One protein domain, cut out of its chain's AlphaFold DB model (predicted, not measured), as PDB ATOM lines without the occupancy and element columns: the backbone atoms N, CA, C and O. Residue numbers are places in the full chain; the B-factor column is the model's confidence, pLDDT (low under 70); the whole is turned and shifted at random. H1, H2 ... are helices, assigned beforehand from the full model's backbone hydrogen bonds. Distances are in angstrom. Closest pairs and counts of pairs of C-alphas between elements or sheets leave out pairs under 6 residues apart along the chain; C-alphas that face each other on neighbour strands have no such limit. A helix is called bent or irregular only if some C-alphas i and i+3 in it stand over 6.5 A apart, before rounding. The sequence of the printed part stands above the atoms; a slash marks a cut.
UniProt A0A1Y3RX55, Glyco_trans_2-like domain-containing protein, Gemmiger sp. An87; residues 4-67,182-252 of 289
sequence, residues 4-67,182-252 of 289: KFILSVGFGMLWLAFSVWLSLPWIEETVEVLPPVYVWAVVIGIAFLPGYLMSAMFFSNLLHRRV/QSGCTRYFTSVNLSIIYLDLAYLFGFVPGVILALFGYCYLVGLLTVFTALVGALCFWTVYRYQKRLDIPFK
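Overview. This is residues 4 to 67 and 182 to 252 of the 289 residues of the protein "Glyco_trans_2-like domain-containing protein" of Gemmiger sp. An87 (UniProt A0A1Y3RX55). Bent H2 runs through the middle, bent H1 along one side, H3 and H4 spread as a V on the other. The printed part has 135 residues with four named helices, H1 to H4: all helix. It is only just compact, close to loose: radius of gyration of the C-alphas 16.7 A, spans 49 by 38 by 25 A.

Along the chain. H1, residues 4 to 33, begins at C-alpha (139.553, 148.032, 121.224); H2 is residues 36 to 63. Each, one helix by its hydrogen bonds, is bent into arms (H1a, H1b; H2a, H2b) at C-alphas 22 and 25, 7.5 A apart, and 46 and 49, 6.9 A. H3 is residues 184 to 215, 45.1 A; H4, residues 224 to 247, ends at (132.270, 134.069, 106.771).

Arrangement. H2b touches H1a, closest C-alphas 56 and 12, 4.5 A, and H4, 58 and 236, 6.0 A. H2a touches H1b and, at a steep tilt of 67 degrees, H3, closest C-alphas 45 and 199, 5.0 A. Every O i to N i+4 pair is within hydrogen-bond range in H1a, H2a and H2b.

Size, cuts and confidence. Residues 68 to 181 are cut out; C-alphas 67 and 182 are 27.2 A apart. Residues 67, 250 and 251 have pLDDT under 70.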
ATOM      1  N   LYS A   4     138.824 149.048 122.002       87.69
ATOM      2  CA  LYS A   4     139.553 148.032 121.224       87.69
ATOM      3  C   LYS A   4     140.297 148.616 120.023       87.69
ATOM      4  O   LYS A   4     141.389 148.161 119.720       87.69
ATOM      5  N   PHE A   5     139.716 149.622 119.369       85.69
ATOM      6  CA  PHE A   5     140.343 150.298 118.233       85.69
ATOM      7  C   PHE A   5     141.565 151.118 118.675       85.69
ATOM      8  O   PHE A   5     142.614 151.065 118.042       85.69
ATOM      9  N   ILE A   6     141.451 151.825 119.804       89.38
ATOM     10  CA  ILE A   6     142.576 152.574 120.385       89.38
ATOM     11  C   ILE A   6     143.719 151.620 120.744       89.38
ATOM     12  O   ILE A   6     144.864 151.890 120.402       89.38
ATOM     13  N   LEU A   7     143.405 150.476 121.361       92.38
ATOM     14  CA  LEU A   7     144.403 149.455 121.684       92.38
ATOM     15  C   LEU A   7     145.098 148.908 120.433       92.38
ATOM     16  O   LEU A   7     146.319 148.807 120.428       92.38
ATOM     17  N   SER A   8     144.359 148.599 119.360       91.25
ATOM     18  CA  SER A   8     144.982 148.122 118.117       91.25
ATOM     19  C   SER A   8     145.913 149.156 117.483       91.25
ATOM     20  O   SER A   8     146.984 148.791 117.010       91.25
ATOM     21  N   VAL A   9     145.540 150.440 117.519       91.06
ATOM     22  CA  VAL A   9     146.407 151.531 117.049       91.06
ATOM     23  C   VAL A   9     147.646 151.656 117.938       91.06
ATOM     24  O   VAL A   9     148.749 151.786 117.418       91.06
ATOM     25  N   GLY A  10     147.486 151.556 119.261       94.06
ATOM     26  CA  GLY A  10     148.597 151.583 120.215       94.06
ATOM     27  C   GLY A  10     149.600 150.451 119.986       94.06
ATOM     28  O   GLY A  10     150.798 150.704 119.907       94.06
ATOM     29  N   PHE A  11     149.127 149.217 119.792       94.00
ATOM     30  CA  PHE A  11     150.005 148.098 119.441       94.00
ATOM     31  C   PHE A  11     150.686 148.284 118.080       94.00
ATOM     32  O   PHE A  11     151.859 147.946 117.946       94.00
ATOM     33  N   GLY A  12     149.995 148.868 117.095       93.38
ATOM     34  CA  GLY A  12     150.610 149.231 115.817       93.38
ATOM     35  C   GLY A  12     151.734 150.259 115.973       93.38
ATOM     36  O   GLY A  12     152.788 150.116 115.361       93.38
ATOM     37  N   MET A  13     151.561 151.262 116.839       94.56
ATOM     38  CA  MET A  13     152.610 152.248 117.140       94.56
ATOM     39  C   MET A  13     153.814 151.621 117.851       94.56
ATOM     40  O   MET A  13     154.951 151.963 117.539       94.56
ATOM     41  N   LEU A  14     153.585 150.680 118.773       95.44
ATOM     42  CA  LEU A  14     154.669 149.924 119.412       95.44
ATOM     43  C   LEU A  14     155.438 149.077 118.391       95.44
ATOM     44  O   LEU A  14     156.666 149.059 118.408       95.44
ATOM     45  N   TRP A  15     154.723 148.423 117.473       93.25
ATOM     46  CA  TRP A  15     155.337 147.677 116.376       93.25
ATOM     47  C   TRP A  15     156.160 148.581 115.456       93.25
ATOM     48  O   TRP A  15     157.264 148.212 115.056       93.25
ATOM     49  N   LEU A  16     155.654 149.776 115.145       94.38
ATOM     50  CA  LEU A  16     156.378 150.779 114.370       94.38
ATOM     51  C   LEU A  16     157.671 151.201 115.078       94.38
ATOM     52  O   LEU A  16     158.728 151.165 114.461       94.38
ATOM     53  N   ALA A  17     157.608 151.535 116.370       95.81
ATOM     54  CA  ALA A  17     158.786 151.912 117.150       95.81
ATOM     55  C   ALA A  17     159.839 150.792 117.180       95.81
ATOM     56  O   ALA A  17     161.021 151.045 116.957       95.81
ATOM     57  N   PHE A  18     159.401 149.546 117.380       94.06
ATOM     58  CA  PHE A  18     160.269 148.373 117.306       94.06
ATOM     59  C   PHE A  18     160.885 148.191 115.910       94.06
ATOM     60  O   PHE A  18     162.079 147.931 115.798       94.06
ATOM     61  N   SER A  19     160.094 148.366 114.848       92.88
ATOM     62  CA  SER A  19     160.560 148.239 113.460       92.88
ATOM     63  C   SER A  19     161.601 149.300 113.108       92.88
ATOM     64  O   SER A  19     162.590 148.985 112.450       92.88
ATOM     65  N   VAL A  20     161.405 150.542 113.568       93.81
ATOM     66  CA  VAL A  20     162.395 151.616 113.425       93.81
ATOM     67  C   VAL A  20     163.676 151.211 114.139       93.81
ATOM     68  O   VAL A  20     164.702 151.092 113.485       93.81
ATOM     69  N   TRP A  21     163.605 150.896 115.435       95.00
ATOM     70  CA  TRP A  21     164.774 150.502 116.225       95.00
ATOM     71  C   TRP A  21     165.565 149.342 115.598       95.00
ATOM     72  O   TRP A  21     166.783 149.429 115.480       95.00
ATOM     73  N   LEU A  22     164.874 148.296 115.138       93.44
ATOM     74  CA  LEU A  22     165.493 147.122 114.518       93.44
ATOM     75  C   LEU A  22     166.205 147.446 113.193       93.44
ATOM     76  O   LEU A  22     167.171 146.775 112.839       93.44
ATOM     77  N   SER A  23     165.715 148.437 112.445       92.94
ATOM     78  CA  SER A  23     166.225 148.769 111.109       92.94
ATOM     79  C   SER A  23     167.247 149.903 111.092       92.94
ATOM     80  O   SER A  23     167.901 150.067 110.067       92.94
ATOM     81  N   LEU A  24     167.434 150.642 112.194       93.06
ATOM     82  CA  LEU A  24     168.373 151.771 112.260       93.06
ATOM     83  C   LEU A  24     169.786 151.435 111.752       93.06
ATOM     84  O   LEU A  24     170.241 152.166 110.876       93.06
ATOM     85  N   PRO A  25     170.452 150.341 112.184       93.19
ATOM     86  CA  PRO A  25     171.818 150.057 111.733       93.19
ATOM     87  C   PRO A  25     171.904 149.865 110.214       93.19
ATOM     88  O   PRO A  25     172.775 150.411 109.548       93.19
ATOM     89  N   TRP A  26     170.933 149.147 109.647       93.00
ATOM     90  CA  TRP A  26     170.860 148.911 108.207       93.00
ATOM     91  C   TRP A  26     170.530 150.190 107.418       93.00
ATOM     92  O   TRP A  26     171.036 150.390 106.313       93.00
ATOM     93  N   ILE A  27     169.698 151.079 107.974       93.12
ATOM     94  CA  ILE A  27     169.417 152.384 107.359       93.12
ATOM     95  C   ILE A  27     170.687 153.234 107.338       93.12
ATOM     96  O   ILE A  27     170.976 153.826 106.303       93.12
ATOM     97  N   GLU A  28     171.443 153.283 108.437       92.94
ATOM     98  CA  GLU A  28     172.694 154.049 108.525       92.94
ATOM     99  C   GLU A  28     173.695 153.605 107.451       92.94
ATOM    100  O   GLU A  28     174.146 154.450 106.679       92.94
ATOM    101  N   GLU A  29     173.920 152.297 107.292       92.25
ATOM    102  CA  GLU A  29     174.762 151.736 106.219       92.25
ATOM    103  C   GLU A  29     174.264 152.121 104.815       92.25
ATOM    104  O   GLU A  29     175.037 152.441 103.913       92.25
ATOM    105  N   THR A  30     172.947 152.120 104.605       91.69
ATOM    106  CA  THR A  30     172.357 152.425 103.293       91.69
ATOM    107  C   THR A  30     172.490 153.909 102.934       91.69
ATOM    108  O   THR A  30     172.659 154.260 101.764       91.69
ATOM    109  N   VAL A  31     172.421 154.790 103.934       94.81
ATOM    110  CA  VAL A  31     172.540 156.247 103.775       94.81
ATOM    111  C   VAL A  31     173.969 156.681 103.420       94.81
ATOM    112  O   VAL A  31     174.150 157.745 102.830       94.81
ATOM    113  N   GLU A  32     174.982 155.858 103.697       94.19
ATOM    114  CA  GLU A  32     176.353 156.115 103.229       94.19
ATOM    115  C   GLU A  32     176.476 156.033 101.699       94.19
ATOM    116  O   GLU A  32     177.321 156.702 101.103       94.19
ATOM    117  N   VAL A  33     175.617 155.238 101.049       93.50
ATOM    118  CA  VAL A  33     175.657 154.992  99.598       93.50
ATOM    119  C   VAL A  33     174.584 155.783  98.848       93.50
ATOM    120  O   VAL A  33     174.805 156.232  97.722       93.50
ATOM    121  N   LEU A  34     173.402 155.944  99.444       94.00
ATOM    122  CA  LEU A  34     172.239 156.575  98.820       94.00
ATOM    123  C   LEU A  34     171.813 157.843  99.570       94.00
ATOM    124  O   LEU A  34     171.955 157.918 100.788       94.00
ATOM    125  N   PRO A  35     171.203 158.835  98.887       95.88
ATOM    126  CA  PRO A  35     170.775 160.067  99.540       95.88
ATOM    127  C   PRO A  35     169.846 159.799 100.741       95.88
ATOM    128  O   PRO A  35     168.831 159.115 100.567       95.88
ATOM    129  N   PRO A  36     170.104 160.391 101.926       95.19
ATOM    130  CA  PRO A  36     169.348 160.092 103.141       95.19
ATOM    131  C   PRO A  36     167.836 160.258 102.977       95.19
ATOM    132  O   PRO A  36     167.052 159.402 103.385       95.19
ATOM    133  N   VAL A  37     167.419 161.345 102.321       95.69
ATOM    134  CA  VAL A  37     166.003 161.651 102.071       95.69
ATOM    135  C   VAL A  37     165.330 160.542 101.264       95.69
ATOM    136  O   VAL A  37     164.200 160.166 101.564       95.69
ATOM    137  N   TYR A  38     166.026 159.998 100.264       94.88
ATOM    138  CA  TYR A  38     165.508 158.922  99.430       94.88
ATOM    139  C   TYR A  38     165.389 157.614 100.216       94.88
ATOM    140  O   TYR A  38     164.330 156.992 100.181       94.88
ATOM    141  N   VAL A  39     166.414 157.233 100.987       94.19
ATOM    142  CA  VAL A  39     166.386 156.009 101.808       94.19
ATOM    143  C   VAL A  39     165.222 156.049 102.794       94.19
ATOM    144  O   VAL A  39     164.386 155.147 102.793       94.19
ATOM    145  N   TRP A  40     165.093 157.127 103.574       94.19
ATOM    146  CA  TRP A  40     163.982 157.278 104.516       94.19
ATOM    147  C   TRP A  40     162.623 157.287 103.810       94.19
ATOM    148  O   TRP A  40     161.696 156.621 104.269       94.19
ATOM    149  N   ALA A  41     162.499 157.974 102.670       94.56
ATOM    150  CA  ALA A  41     161.265 157.975 101.890       94.56
ATOM    151  C   ALA A  41     160.908 156.583 101.346       94.56
ATOM    152  O   ALA A  41     159.731 156.240 101.294       94.56
ATOM    153  N   VAL A  42     161.875 155.753 100.969       94.00
ATOM    154  CA  VAL A  42     161.591 154.378 100.550       94.00
ATOM    155  C   VAL A  42     161.198 153.535 101.758       94.00
ATOM    156  O   VAL A  42     160.122 152.946 101.754       94.00
ATOM    157  N   VAL A  43     162.009 153.521 102.818       93.25
ATOM    158  CA  VAL A  43     161.801 152.670 104.002       93.25
ATOM    159  C   VAL A  43     160.476 152.974 104.702       93.25
ATOM    160  O   VAL A  43     159.744 152.049 105.070       93.25
ATOM    161  N   ILE A  44     160.110 154.254 104.828       94.06
ATOM    162  CA  ILE A  44     158.817 154.638 105.401       94.06
ATOM    163  C   ILE A  44     157.669 154.067 104.557       94.06
ATOM    164  O   ILE A  44     156.720 153.514 105.115       94.06
ATOM    165  N   GLY A  45     157.761 154.155 103.229       91.62
ATOM    166  CA  GLY A  45     156.714 153.706 102.313       91.62
ATOM    167  C   GLY A  45     156.629 152.190 102.147       91.62
ATOM    168  O   GLY A  45     155.533 151.661 102.034       91.62
ATOM    169  N   ILE A  46     157.743 151.458 102.172       90.75
ATOM    170  CA  ILE A  46     157.728 150.007 101.912       90.75
ATOM    171  C   ILE A  46     157.632 149.170 103.190       90.75
ATOM    172  O   ILE A  46     157.101 148.061 103.151       90.75
ATOM    173  N   ALA A  47     158.128 149.682 104.320       90.31
ATOM    174  CA  ALA A  47     158.248 148.911 105.556       90.31
ATOM    175  C   ALA A  47     157.432 149.514 106.700       90.31
ATOM    176  O   ALA A  47     156.554 148.845 107.245       90.31
ATOM    177  N   PHE A  48     157.684 150.770 107.072       92.69
ATOM    178  CA  PHE A  48     157.110 151.325 108.303       92.69
ATOM    179  C   PHE A  48     155.614 151.582 108.210       92.69
ATOM    180  O   PHE A  48     154.864 151.140 109.081       92.69
ATOM    181  N   LEU A  49     155.159 152.265 107.161       91.75
ATOM    182  CA  LEU A  49     153.746 152.566 106.984       91.75
ATOM    183  C   LEU A  49     152.925 151.285 106.726       91.75
ATOM    184  O   LEU A  49     151.970 151.060 107.474       91.75
ATOM    185  N   PRO A  50     153.290 150.387 105.784       90.25
ATOM    186  CA  PRO A  50     152.602 149.104 105.634       90.25
ATOM    187  C   PRO A  50     152.650 148.252 106.904       90.25
ATOM    188  O   PRO A  50     151.631 147.692 107.304       90.25
ATOM    189  N   GLY A  51     153.802 148.189 107.580       90.56
ATOM    190  CA  GLY A  51     153.976 147.436 108.823       90.56
ATOM    191  C   GLY A  51     153.086 147.952 109.954       90.56
ATOM    192  O   GLY A  51     152.442 147.164 110.649       90.56
ATOM    193  N   TYR A  52     152.971 149.272 110.105       92.25
ATOM    194  CA  TYR A  52     152.033 149.905 111.032       92.25
ATOM    195  C   TYR A  52     150.575 149.551 110.702       92.25
ATOM    196  O   TYR A  52     149.828 149.116 111.579       92.25
ATOM    197  N   LEU A  53     150.164 149.689 109.437       90.00
ATOM    198  CA  LEU A  53     148.784 149.414 109.027       90.00
ATOM    199  C   LEU A  53     148.421 147.937 109.221       90.00
ATOM    200  O   LEU A  53     147.374 147.623 109.794       90.00
ATOM    201  N   MET A  54     149.307 147.030 108.811       88.31
ATOM    202  CA  MET A  54     149.100 145.586 108.922       88.31
ATOM    203  C   MET A  54     149.103 145.113 110.373       88.31
ATOM    204  O   MET A  54     148.248 144.309 110.749       88.31
ATOM    205  N   SER A  55     149.992 145.640 111.219       90.25
ATOM    206  CA  SER A  55     149.992 145.326 112.652       90.25
ATOM    207  C   SER A  55     148.729 145.850 113.341       90.25
ATOM    208  O   SER A  55     148.064 145.091 114.048       90.25
ATOM    209  N   ALA A  56     148.311 147.091 113.075       89.38
ATOM    210  CA  ALA A  56     147.062 147.632 113.609       89.38
ATOM    211  C   ALA A  56     145.844 146.788 113.184       89.38
ATOM    212  O   ALA A  56     144.989 146.469 114.016       89.38
ATOM    213  N   MET A  57     145.780 146.350 111.921       84.75
ATOM    214  CA  MET A  57     144.741 145.426 111.445       84.75
ATOM    215  C   MET A  57     144.816 144.058 112.131       84.75
ATOM    216  O   MET A  57     143.788 143.540 112.569       84.75
ATOM    217  N   PHE A  58     146.010 143.484 112.275       87.81
ATOM    218  CA  PHE A  58     146.234 142.206 112.952       87.81
ATOM    219  C   PHE A  58     145.740 142.241 114.404       87.81
ATOM    220  O   PHE A  58     144.922 141.405 114.804       87.81
ATOM    221  N   PHE A  59     146.155 143.243 115.184       88.94
ATOM    222  CA  PHE A  59     145.707 143.402 116.568       88.94
ATOM    223  C   PHE A  59     144.208 143.702 116.648       88.94
ATOM    224  O   PHE A  59     143.523 143.174 117.523       88.94
ATOM    225  N   SER A  60     143.660 144.479 115.707       86.44
ATOM    226  CA  SER A  60     142.215 144.710 115.626       86.44
ATOM    227  C   SER A  60     141.445 143.403 115.413       86.44
ATOM    228  O   SER A  60     140.486 143.141 116.144       86.44
ATOM    229  N   ASN A  61     141.889 142.545 114.490       83.00
ATOM    230  CA  ASN A  61     141.279 141.237 114.226       83.00
ATOM    231  C   ASN A  61     141.380 140.303 115.438       83.00
ATOM    232  O   ASN A  61     140.421 139.598 115.766       83.00
ATOM    233  N   LEU A  62     142.512 140.328 116.148       84.44
ATOM    234  CA  LEU A  62     142.706 139.550 117.369       84.44
ATOM    235  C   LEU A  62     141.742 139.993 118.485       84.44
ATOM    236  O   LEU A  62     141.123 139.154 119.142       84.44
ATOM    237  N   LEU A  63     141.551 141.306 118.655       86.06
ATOM    238  CA  LEU A  63     140.641 141.904 119.645       86.06
ATOM    239  C   LEU A  63     139.150 141.775 119.260       86.06
ATOM    240  O   LEU A  63     138.271 141.773 120.138       86.06
ATOM    241  N   HIS A  64     138.847 141.639 117.964       77.56
ATOM    242  CA  HIS A  64     137.507 141.439 117.391       77.56
ATOM    243  C   HIS A  64     137.296 140.006 116.885       77.56
ATOM    244  O   HIS A  64     136.662 139.759 115.863       77.56
ATOM    245  N   ARG A  65     137.779 139.029 117.659       71.12
ATOM    246  CA  ARG A  65     137.753 137.603 117.299       71.12
ATOM    247  C   ARG A  65     136.355 137.009 117.073       71.12
ATOM    248  O   ARG A  65     136.245 135.952 116.451       71.12
ATOM    249  N   ARG A  66     135.307 137.648 117.606       74.31
ATOM    250  CA  ARG A  66     133.903 137.251 117.423       74.31
ATOM    251  C   ARG A  66     133.283 138.077 116.301       74.31
ATOM    252  O   ARG A  66     133.232 139.303 116.402       74.31
ATOM    253  N   VAL A  67     132.787 137.394 115.271       69.38
ATOM    254  CA  VAL A  67     131.955 138.010 114.231       69.38
ATOM    255  C   VAL A  67     130.691 138.539 114.905       69.38
ATOM    256  O   VAL A  67     130.064 137.828 115.693       69.38
ATOM    257  N   GLN A 182     136.090 165.423 107.491       82.88
ATOM    258  CA  GLN A 182     135.570 164.289 108.253       82.88
ATOM    259  C   GLN A 182     135.836 164.456 109.751       82.88
ATOM    260  O   GLN A 182     136.734 165.196 110.159       82.88
ATOM    261  N   SER A 183     135.091 163.737 110.589       81.88
ATOM    262  CA  SER A 183     135.285 163.697 112.043       81.88
ATOM    263  C   SER A 183     135.501 162.262 112.543       81.88
ATOM    264  O   SER A 183     135.189 161.282 111.862       81.88
ATOM    265  N   GLY A 184     136.099 162.127 113.730       82.94
ATOM    266  CA  GLY A 184     136.304 160.833 114.389       82.94
ATOM    267  C   GLY A 184     137.110 159.821 113.562       82.94
ATOM    268  O   GLY A 184     138.117 160.164 112.944       82.94
ATOM    269  N   CYS A 185     136.668 158.558 113.556       79.44
ATOM    270  CA  CYS A 185     137.354 157.466 112.855       79.44
ATOM    271  C   CYS A 185     137.374 157.649 111.330       79.44
ATOM    272  O   CYS A 185     138.309 157.196 110.677       79.44
ATOM    273  N   THR A 186     136.374 158.320 110.758       81.12
ATOM    274  CA  THR A 186     136.302 158.548 109.311       81.12
ATOM    275  C   THR A 186     137.463 159.416 108.838       81.12
ATOM    276  O   THR A 186     138.068 159.115 107.812       81.12
ATOM    277  N   ARG A 187     137.854 160.430 109.628       85.06
ATOM    278  CA  ARG A 187     139.060 161.236 109.367       85.06
ATOM    279  C   ARG A 187     140.318 160.370 109.337       85.06
ATOM    280  O   ARG A 187     141.117 160.505 108.425       85.06
ATOM    281  N   TYR A 188     140.470 159.456 110.294       84.62
ATOM    282  CA  TYR A 188     141.620 158.549 110.329       84.62
ATOM    283  C   TYR A 188     141.706 157.685 109.061       84.62
ATOM    284  O   TYR A 188     142.728 157.704 108.383       84.62
ATOM    285  N   PHE A 189     140.631 156.981 108.690       83.12
ATOM    286  CA  PHE A 189     140.654 156.091 107.522       83.12
ATOM    287  C   PHE A 189     140.814 156.838 106.196       83.12
ATOM    288  O   PHE A 189     141.548 156.384 105.322       83.12
ATOM    289  N   THR A 190     140.179 158.001 106.049       81.56
ATOM    290  CA  THR A 190     140.359 158.839 104.853       81.56
ATOM    291  C   THR A 190     141.781 159.401 104.760       81.56
ATOM    292  O   THR A 190     142.333 159.447 103.664       81.56
ATOM    293  N   SER A 191     142.423 159.743 105.884       84.81
ATOM    294  CA  SER A 191     143.844 160.122 105.911       84.81
ATOM    295  C   SER A 191     144.775 158.960 105.563       84.81
ATOM    296  O   SER A 191     145.714 159.148 104.797       84.81
ATOM    297  N   VAL A 192     144.513 157.750 106.066       85.75
ATOM    298  CA  VAL A 192     145.250 156.542 105.652       85.75
ATOM    299  C   VAL A 192     145.117 156.333 104.142       85.75
ATOM    300  O   VAL A 192     146.101 156.014 103.483       85.75
ATOM    301  N   ASN A 193     143.942 156.584 103.562       84.31
ATOM    302  CA  ASN A 193     143.724 156.433 102.123       84.31
ATOM    303  C   ASN A 193     144.602 157.375 101.274       84.31
ATOM    304  O   ASN A 193     145.038 156.987 100.195       84.31
ATOM    305  N   LEU A 194     144.928 158.580 101.767       84.25
ATOM    306  CA  LEU A 194     145.885 159.475 101.093       84.25
ATOM    307  C   LEU A 194     147.286 158.865 100.992       84.25
ATOM    308  O   LEU A 194     148.011 159.134 100.037       84.25
ATOM    309  N   SER A 195     147.662 158.034 101.964       88.31
ATOM    310  CA  SER A 195     148.988 157.427 101.992       88.31
ATOM    311  C   SER A 195     149.206 156.396 100.879       88.31
ATOM    312  O   SER A 195     150.352 156.125 100.543       88.31
ATOM    313  N   ILE A 196     148.138 155.898 100.238       87.88
ATOM    314  CA  ILE A 196     148.218 154.940  99.121       87.88
ATOM    315  C   ILE A 196     149.039 155.499  97.955       87.88
ATOM    316  O   ILE A 196     149.860 154.778  97.402       87.88
ATOM    317  N   ILE A 197     148.888 156.789  97.633       89.12
ATOM    318  CA  ILE A 197     149.665 157.433  96.561       89.12
ATOM    319  C   ILE A 197     151.162 157.312  96.858       89.12
ATOM    320  O   ILE A 197     151.960 156.942  96.001       89.12
ATOM    321  N   TYR A 198     151.541 157.605  98.100       92.12
ATOM    322  CA  TYR A 198     152.922 157.517  98.542       92.12
ATOM    323  C   TYR A 198     153.428 156.066  98.587       92.12
ATOM    324  O   TYR A 198     154.558 155.817  98.172       92.12
ATOM    325  N   LEU A 199     152.597 155.108  99.011       92.25
ATOM    326  CA  LEU A 199     152.925 153.678  98.980       92.25
ATOM    327  C   LEU A 199     153.216 153.187  97.554       92.25
ATOM    328  O   LEU A 199     154.221 152.512  97.341       92.25
ATOM    329  N   ASP A 200     152.384 153.563  96.578       92.06
ATOM    330  CA  ASP A 200     152.575 153.188  95.172       92.06
ATOM    331  C   ASP A 200     153.885 153.766  94.611       92.06
ATOM    332  O   ASP A 200     154.634 153.063  93.928       92.06
ATOM    333  N   LEU A 201     154.215 155.019  94.948       94.19
ATOM    334  CA  LEU A 201     155.484 155.640  94.557       94.19
ATOM    335  C   LEU A 201     156.690 154.971  95.229       94.19
ATOM    336  O   LEU A 201     157.666 154.658  94.552       94.19
ATOM    337  N   ALA A 202     156.635 154.714  96.538       94.50
ATOM    338  CA  ALA A 202     157.719 154.056  97.266       94.50
ATOM    339  C   ALA A 202     157.950 152.616  96.779       94.50
ATOM    340  O   ALA A 202     159.092 152.158  96.701       94.50
ATOM    341  N   TYR A 203     156.887 151.908  96.394       93.88
ATOM    342  CA  TYR A 203     156.998 150.588  95.786       93.88
ATOM    343  C   TYR A 203     157.673 150.654  94.408       93.88
ATOM    344  O   TYR A 203     158.662 149.959  94.174       93.88
ATOM    345  N   LEU A 204     157.191 151.515  93.505       94.75
ATOM    346  CA  LEU A 204     157.711 151.596  92.133       94.75
ATOM    347  C   LEU A 204     159.119 152.177  92.041       94.75
ATOM    348  O   LEU A 204     159.910 151.706  91.231       94.75
ATOM    349  N   PHE A 205     159.425 153.200  92.835       95.06
ATOM    350  CA  PHE A 205     160.704 153.906  92.762       95.06
ATOM    351  C   PHE A 205     161.696 153.470  93.833       95.06
ATOM    352  O   PHE A 205     162.863 153.803  93.709       95.06
ATOM    353  N   GLY A 206     161.263 152.725  94.852       93.69
ATOM    354  CA  GLY A 206     162.127 152.203  95.907       93.69
ATOM    355  C   GLY A 206     162.268 150.688  95.856       93.69
ATOM    356  O   GLY A 206     163.356 150.170  95.608       93.69
ATOM    357  N   PHE A 207     161.165 149.966  96.070       93.31
ATOM    358  CA  PHE A 207     161.192 148.503  96.159       93.31
ATOM    359  C   PHE A 207     161.601 147.838  94.840       93.31
ATOM    360  O   PHE A 207     162.493 146.997  94.847       93.31
ATOM    361  N   VAL A 208     160.999 148.222  93.707       94.06
ATOM    362  CA  VAL A 208     161.300 147.604  92.401       94.06
ATOM    363  C   VAL A 208     162.774 147.803  91.999       94.06
ATOM    364  O   VAL A 208     163.440 146.797  91.740       94.06
ATOM    365  N   PRO A 209     163.346 149.027  92.017       94.25
ATOM    366  CA  PRO A 209     164.781 149.221  91.813       94.25
ATOM    367  C   PRO A 209     165.632 148.488  92.848       94.25
ATOM    368  O   PRO A 209     166.659 147.923  92.494       94.25
ATOM    369  N   GLY A 210     165.192 148.443  94.109       93.06
ATOM    370  CA  GLY A 210     165.864 147.697  95.171       93.06
ATOM    371  C   GLY A 210     165.965 146.198  94.883       93.06
ATOM    372  O   GLY A 210     167.028 145.619  95.082       93.06
ATOM    373  N   VAL A 211     164.903 145.577  94.359       92.69
ATOM    374  CA  VAL A 211     164.923 144.171  93.918       92.69
ATOM    375  C   VAL A 211     165.888 143.993  92.750       92.69
ATOM    376  O   VAL A 211     166.685 143.061  92.766       92.69
ATOM    377  N   ILE A 212     165.853 144.889  91.757       93.94
ATOM    378  CA  ILE A 212     166.767 144.836  90.608       93.94
ATOM    379  C   ILE A 212     168.220 144.906  91.092       93.94
ATOM    380  O   ILE A 212     169.015 144.046  90.733       93.94
ATOM    381  N   LEU A 213     168.556 145.867  91.954       92.94
ATOM    382  CA  LEU A 213     169.892 146.015  92.538       92.94
ATOM    383  C   LEU A 213     170.318 144.773  93.334       92.94
ATOM    384  O   LEU A 213     171.437 144.295  93.157       92.94
ATOM    385  N   ALA A 214     169.417 144.200  94.136       92.56
ATOM    386  CA  ALA A 214     169.691 142.984  94.896       92.56
ATOM    387  C   ALA A 214     170.001 141.776  93.990       92.56
ATOM    388  O   ALA A 214     170.866 140.971  94.331       92.56
ATOM    389  N   LEU A 215     169.373 141.671  92.808       92.31
ATOM    390  CA  LEU A 215     169.700 140.630  91.818       92.31
ATOM    391  C   LEU A 215     171.120 140.770  91.247       92.31
ATOM    392  O   LEU A 215     171.710 139.771  90.846       92.31
ATOM    393  N   PHE A 216     171.685 141.980  91.252       94.00
ATOM    394  CA  PHE A 216     173.085 142.244  90.900       94.00
ATOM    395  C   PHE A 216     174.039 142.172  92.108       94.00
ATOM    396  O   PHE A 216     175.218 142.487  91.974       94.00
ATOM    397  N   GLY A 217     173.553 141.748  93.281       90.38
ATOM    398  CA  GLY A 217     174.342 141.617  94.511       90.38
ATOM    399  C   GLY A 217     174.361 142.863  95.404       90.38
ATOM    400  O   GLY A 217     175.013 142.852  96.445       90.38
ATOM    401  N   TYR A 218     173.633 143.923  95.043       90.44
ATOM    402  CA  TYR A 218     173.573 145.178  95.796       90.44
ATOM    403  C   TYR A 218     172.327 145.236  96.693       90.44
ATOM    404  O   TYR A 218     171.281 145.770  96.317       90.44
ATOM    405  N   CYS A 219     172.431 144.702  97.910       89.44
ATOM    406  CA  CYS A 219     171.324 144.603  98.873       89.44
ATOM    407  C   CYS A 219     171.066 145.900  99.673       89.44
ATOM    408  O   CYS A 219     170.923 145.858 100.893       89.44
ATOM    409  N   TYR A 220     171.014 147.055  99.000       87.81
ATOM    410  CA  TYR A 220     170.865 148.358  99.667       87.81
ATOM    411  C   TYR A 220     169.460 148.600 100.217       87.81
ATOM    412  O   TYR A 220     169.310 148.972 101.365       87.81
ATOM    413  N   LEU A 221     168.416 148.393  99.407       86.50
ATOM    414  CA  LEU A 221     167.018 148.643  99.808       86.50
ATOM    415  C   LEU A 221     166.224 147.355 100.051       86.50
ATOM    416  O   LEU A 221     165.196 147.372 100.727       86.50
ATOM    417  N   VAL A 222     166.691 146.243  99.483       88.38
ATOM    418  CA  VAL A 222     166.080 144.921  99.614       88.38
ATOM    419  C   VAL A 222     167.129 143.962 100.149       88.38
ATOM    420  O   VAL A 222     168.174 143.771  99.533       88.38
ATOM    421  N   GLY A 223     166.844 143.360 101.300       84.94
ATOM    422  CA  GLY A 223     167.770 142.467 101.988       84.94
ATOM    423  C   GLY A 223     167.071 141.559 102.995       84.94
ATOM    424  O   GLY A 223     165.873 141.285 102.897       84.94
ATOM    425  N   LEU A 224     167.818 141.093 103.997       85.62
ATOM    426  CA  LEU A 224     167.318 140.135 104.988       85.62
ATOM    427  C   LEU A 224     166.151 140.695 105.820       85.62
ATOM    428  O   LEU A 224     165.182 139.982 106.084       85.62
ATOM    429  N   LEU A 225     166.195 141.987 106.162       85.69
ATOM    430  CA  LEU A 225     165.086 142.669 106.835       85.69
ATOM    431  C   LEU A 225     163.819 142.688 105.971       85.69
ATOM    432  O   LEU A 225     162.729 142.475 106.488       85.69
ATOM    433  N   THR A 226     163.949 142.848 104.655       85.88
ATOM    434  CA  THR A 226     162.816 142.800 103.721       85.88
ATOM    435  C   THR A 226     162.190 141.409 103.665       85.88
ATOM    436  O   THR A 226     160.965 141.282 103.664       85.88
ATOM    437  N   VAL A 227     163.013 140.355 103.682       86.44
ATOM    438  CA  VAL A 227     162.537 138.964 103.780       86.44
ATOM    439  C   VAL A 227     161.790 138.748 105.096       86.44
ATOM    440  O   VAL A 227     160.689 138.200 105.096       86.44
ATOM    441  N   PHE A 228     162.336 139.235 106.212       87.38
ATOM    442  CA  PHE A 228     161.658 139.194 107.507       87.38
ATOM    443  C   PHE A 228     160.304 139.921 107.468       87.38
ATOM    444  O   PHE A 228     159.291 139.355 107.886       87.38
ATOM    445  N   THR A 229     160.242 141.128 106.898       86.19
ATOM    446  CA  THR A 229     158.985 141.872 106.720       86.19
ATOM    447  C   THR A 229     157.982 141.095 105.869       86.19
ATOM    448  O   THR A 229     156.808 141.026 106.234       86.19
ATOM    449  N   ALA A 230     158.422 140.461 104.779       85.06
ATOM    450  CA  ALA A 230     157.558 139.639 103.932       85.06
ATOM    451  C   ALA A 230     156.980 138.432 104.693       85.06
ATOM    452  O   ALA A 230     155.789 138.143 104.569       85.06
ATOM    453  N   LEU A 231     157.780 137.769 105.538       87.44
ATOM    454  CA  LEU A 231     157.323 136.664 106.391       87.44
ATOM    455  C   LEU A 231     156.275 137.121 107.414       87.44
ATOM    456  O   LEU A 231     155.242 136.467 107.578       87.44
ATOM    457  N   VAL A 232     156.499 138.266 108.068       85.31
ATOM    458  CA  VAL A 232     155.510 138.863 108.981       85.31
ATOM    459  C   VAL A 232     154.232 139.236 108.222       85.31
ATOM    460  O   VAL A 232     153.130 138.929 108.679       85.31
ATOM    461  N   GLY A 233     154.357 139.831 107.034       84.88
ATOM    462  CA  GLY A 233     153.226 140.157 106.165       84.88
ATOM    463  C   GLY A 233     152.403 138.921 105.796       84.88
ATOM    464  O   GLY A 233     151.177 138.936 105.927       84.88
ATOM    465  N   ALA A 234     153.063 137.822 105.422       83.69
ATOM    466  CA  ALA A 234     152.412 136.547 105.132       83.69
ATOM    467  C   ALA A 234     151.637 136.002 106.347       83.69
ATOM    468  O   ALA A 234     150.497 135.554 106.198       83.69
ATOM    469  N   LEU A 235     152.199 136.107 107.558       84.25
ATOM    470  CA  LEU A 235     151.507 135.745 108.799       84.25
ATOM    471  C   LEU A 235     150.249 136.605 109.021       84.25
ATOM    472  O   LEU A 235     149.181 136.073 109.338       84.25
ATOM    473  N   CYS A 236     150.341 137.922 108.819       81.75
ATOM    474  CA  CYS A 236     149.196 138.830 108.921       81.75
ATOM    475  C   CYS A 236     148.099 138.477 107.905       81.75
ATOM    476  O   CYS A 236     146.944 138.291 108.301       81.75
ATOM    477  N   PHE A 237     148.438 138.301 106.623       80.25
ATOM    478  CA  PHE A 237     147.479 137.893 105.589       80.25
ATOM    479  C   PHE A 237     146.827 136.547 105.897       80.25
ATOM    480  O   PHE A 237     145.620 136.383 105.716       80.25
ATOM    481  N   TRP A 238     147.584 135.599 106.440       81.44
ATOM    482  CA  TRP A 238     147.041 134.311 106.849       81.44
ATOM    483  C   TRP A 238     145.967 134.438 107.940       81.44
ATOM    484  O   TRP A 238     144.963 133.721 107.907       81.44
ATOM    485  N   THR A 239     146.110 135.381 108.880       80.25
ATOM    486  CA  THR A 239     145.042 135.643 109.866       80.25
ATOM    487  C   THR A 239     143.772 136.200 109.237       80.25
ATOM    488  O   THR A 239     142.677 135.782 109.622       80.25
ATOM    489  N   VAL A 240     143.904 137.080 108.242       78.81
ATOM    490  CA  VAL A 240     142.769 137.620 107.480       78.81
ATOM    491  C   VAL A 240     142.088 136.499 106.703       78.81
ATOM    492  O   VAL A 240     140.873 136.344 106.797       78.81
ATOM    493  N   TYR A 241     142.865 135.650 106.032       79.69
ATOM    494  CA  TYR A 241     142.356 134.486 105.312       79.69
ATOM    495  C   TYR A 241     141.575 133.537 106.234       79.69
ATOM    496  O   TYR A 241     140.459 133.118 105.921       79.69
ATOM    497  N   ARG A 242     142.107 133.245 107.430       79.81
ATOM    498  CA  ARG A 242     141.390 132.443 108.436       79.81
ATOM    499  C   ARG A 242     140.102 133.102 108.917       79.81
ATOM    500  O   ARG A 242     139.146 132.384 109.201       79.81
ATOM    501  N   TYR A 243     140.073 134.428 109.042       78.69
ATOM    502  CA  TYR A 243     138.858 135.161 109.393       78.69
ATOM    503  C   TYR A 243     137.818 135.077 108.268       78.69
ATOM    504  O   TYR A 243     136.679 134.708 108.531       78.69
ATOM    505  N   GLN A 244     138.218 135.324 107.018       79.38
ATOM    506  CA  GLN A 244     137.342 135.251 105.843       79.38
ATOM    507  C   GLN A 244     136.749 133.856 105.642       79.38
ATOM    508  O   GLN A 244     135.558 133.735 105.368       79.38
ATOM    509  N   LYS A 245     137.529 132.793 105.879       79.12
ATOM    510  CA  LYS A 245     137.032 131.410 105.807       79.12
ATOM    511  C   LYS A 245     135.874 131.133 106.782       79.12
ATOM    512  O   LYS A 245     135.090 130.227 106.542       79.12
ATOM    513  N   ARG A 246     135.739 131.908 107.867       80.81
ATOM    514  CA  ARG A 246     134.611 131.795 108.815       80.81
ATOM    515  C   ARG A 246     133.339 132.499 108.343       80.81
ATOM    516  O   ARG A 246     132.307 132.312 108.974       80.81
ATOM    517  N   LEU A 247     133.415 133.326 107.301       78.62
ATOM    518  CA  LEU A 247     132.270 134.069 106.771       78.62
ATOM    519  C   LEU A 247     131.426 133.242 105.788       78.62
ATOM    520  O   LEU A 247     130.416 133.749 105.315       78.62
ATOM    521  N   ASP A 248     131.833 132.002 105.490       74.69
ATOM    522  CA  ASP A 248     131.143 131.072 104.578       74.69
ATOM    523  C   ASP A 248     130.856 131.665 103.182       74.69
ATOM    524  O   ASP A 248     129.898 131.316 102.497       74.69
ATOM    525  N   ILE A 249     131.702 132.607 102.752       74.44
ATOM    526  CA  ILE A 249     131.639 133.204 101.419       74.44
ATOM    527  C   ILE A 249     132.346 132.240 100.458       74.44
ATOM    528  O   ILE A 249     133.512 131.919 100.701       74.44
ATOM    529  N   PRO A 250     131.701 131.773  99.374       69.69
ATOM    530  CA  PRO A 250     132.341 130.878  98.417       69.69
ATOM    531  C   PRO A 250     133.519 131.583  97.734       69.69
ATOM    532  O   PRO A 250     133.366 132.664  97.170       69.69
ATOM    533  N   PHE A 251     134.698 130.961  97.759       69.94
ATOM    534  CA  PHE A 251     135.918 131.475  97.134       69.94
ATOM    535  C   PHE A 251     136.435 130.503  96.067       69.94
ATOM    536  O   PHE A 251     136.488 129.291  96.278       69.94
ATOM    537  N   LYS A 252     136.824 131.037  94.904       73.31
ATOM    538  CA  LYS A 252     137.521 130.286  93.855       73.31
ATOM    539  C   LYS A 252     139.015 130.546  93.996       73.31
ATOM    540  O   LYS A 252     139.479 131.625  93.643       73.31
TER     541      LYS A 252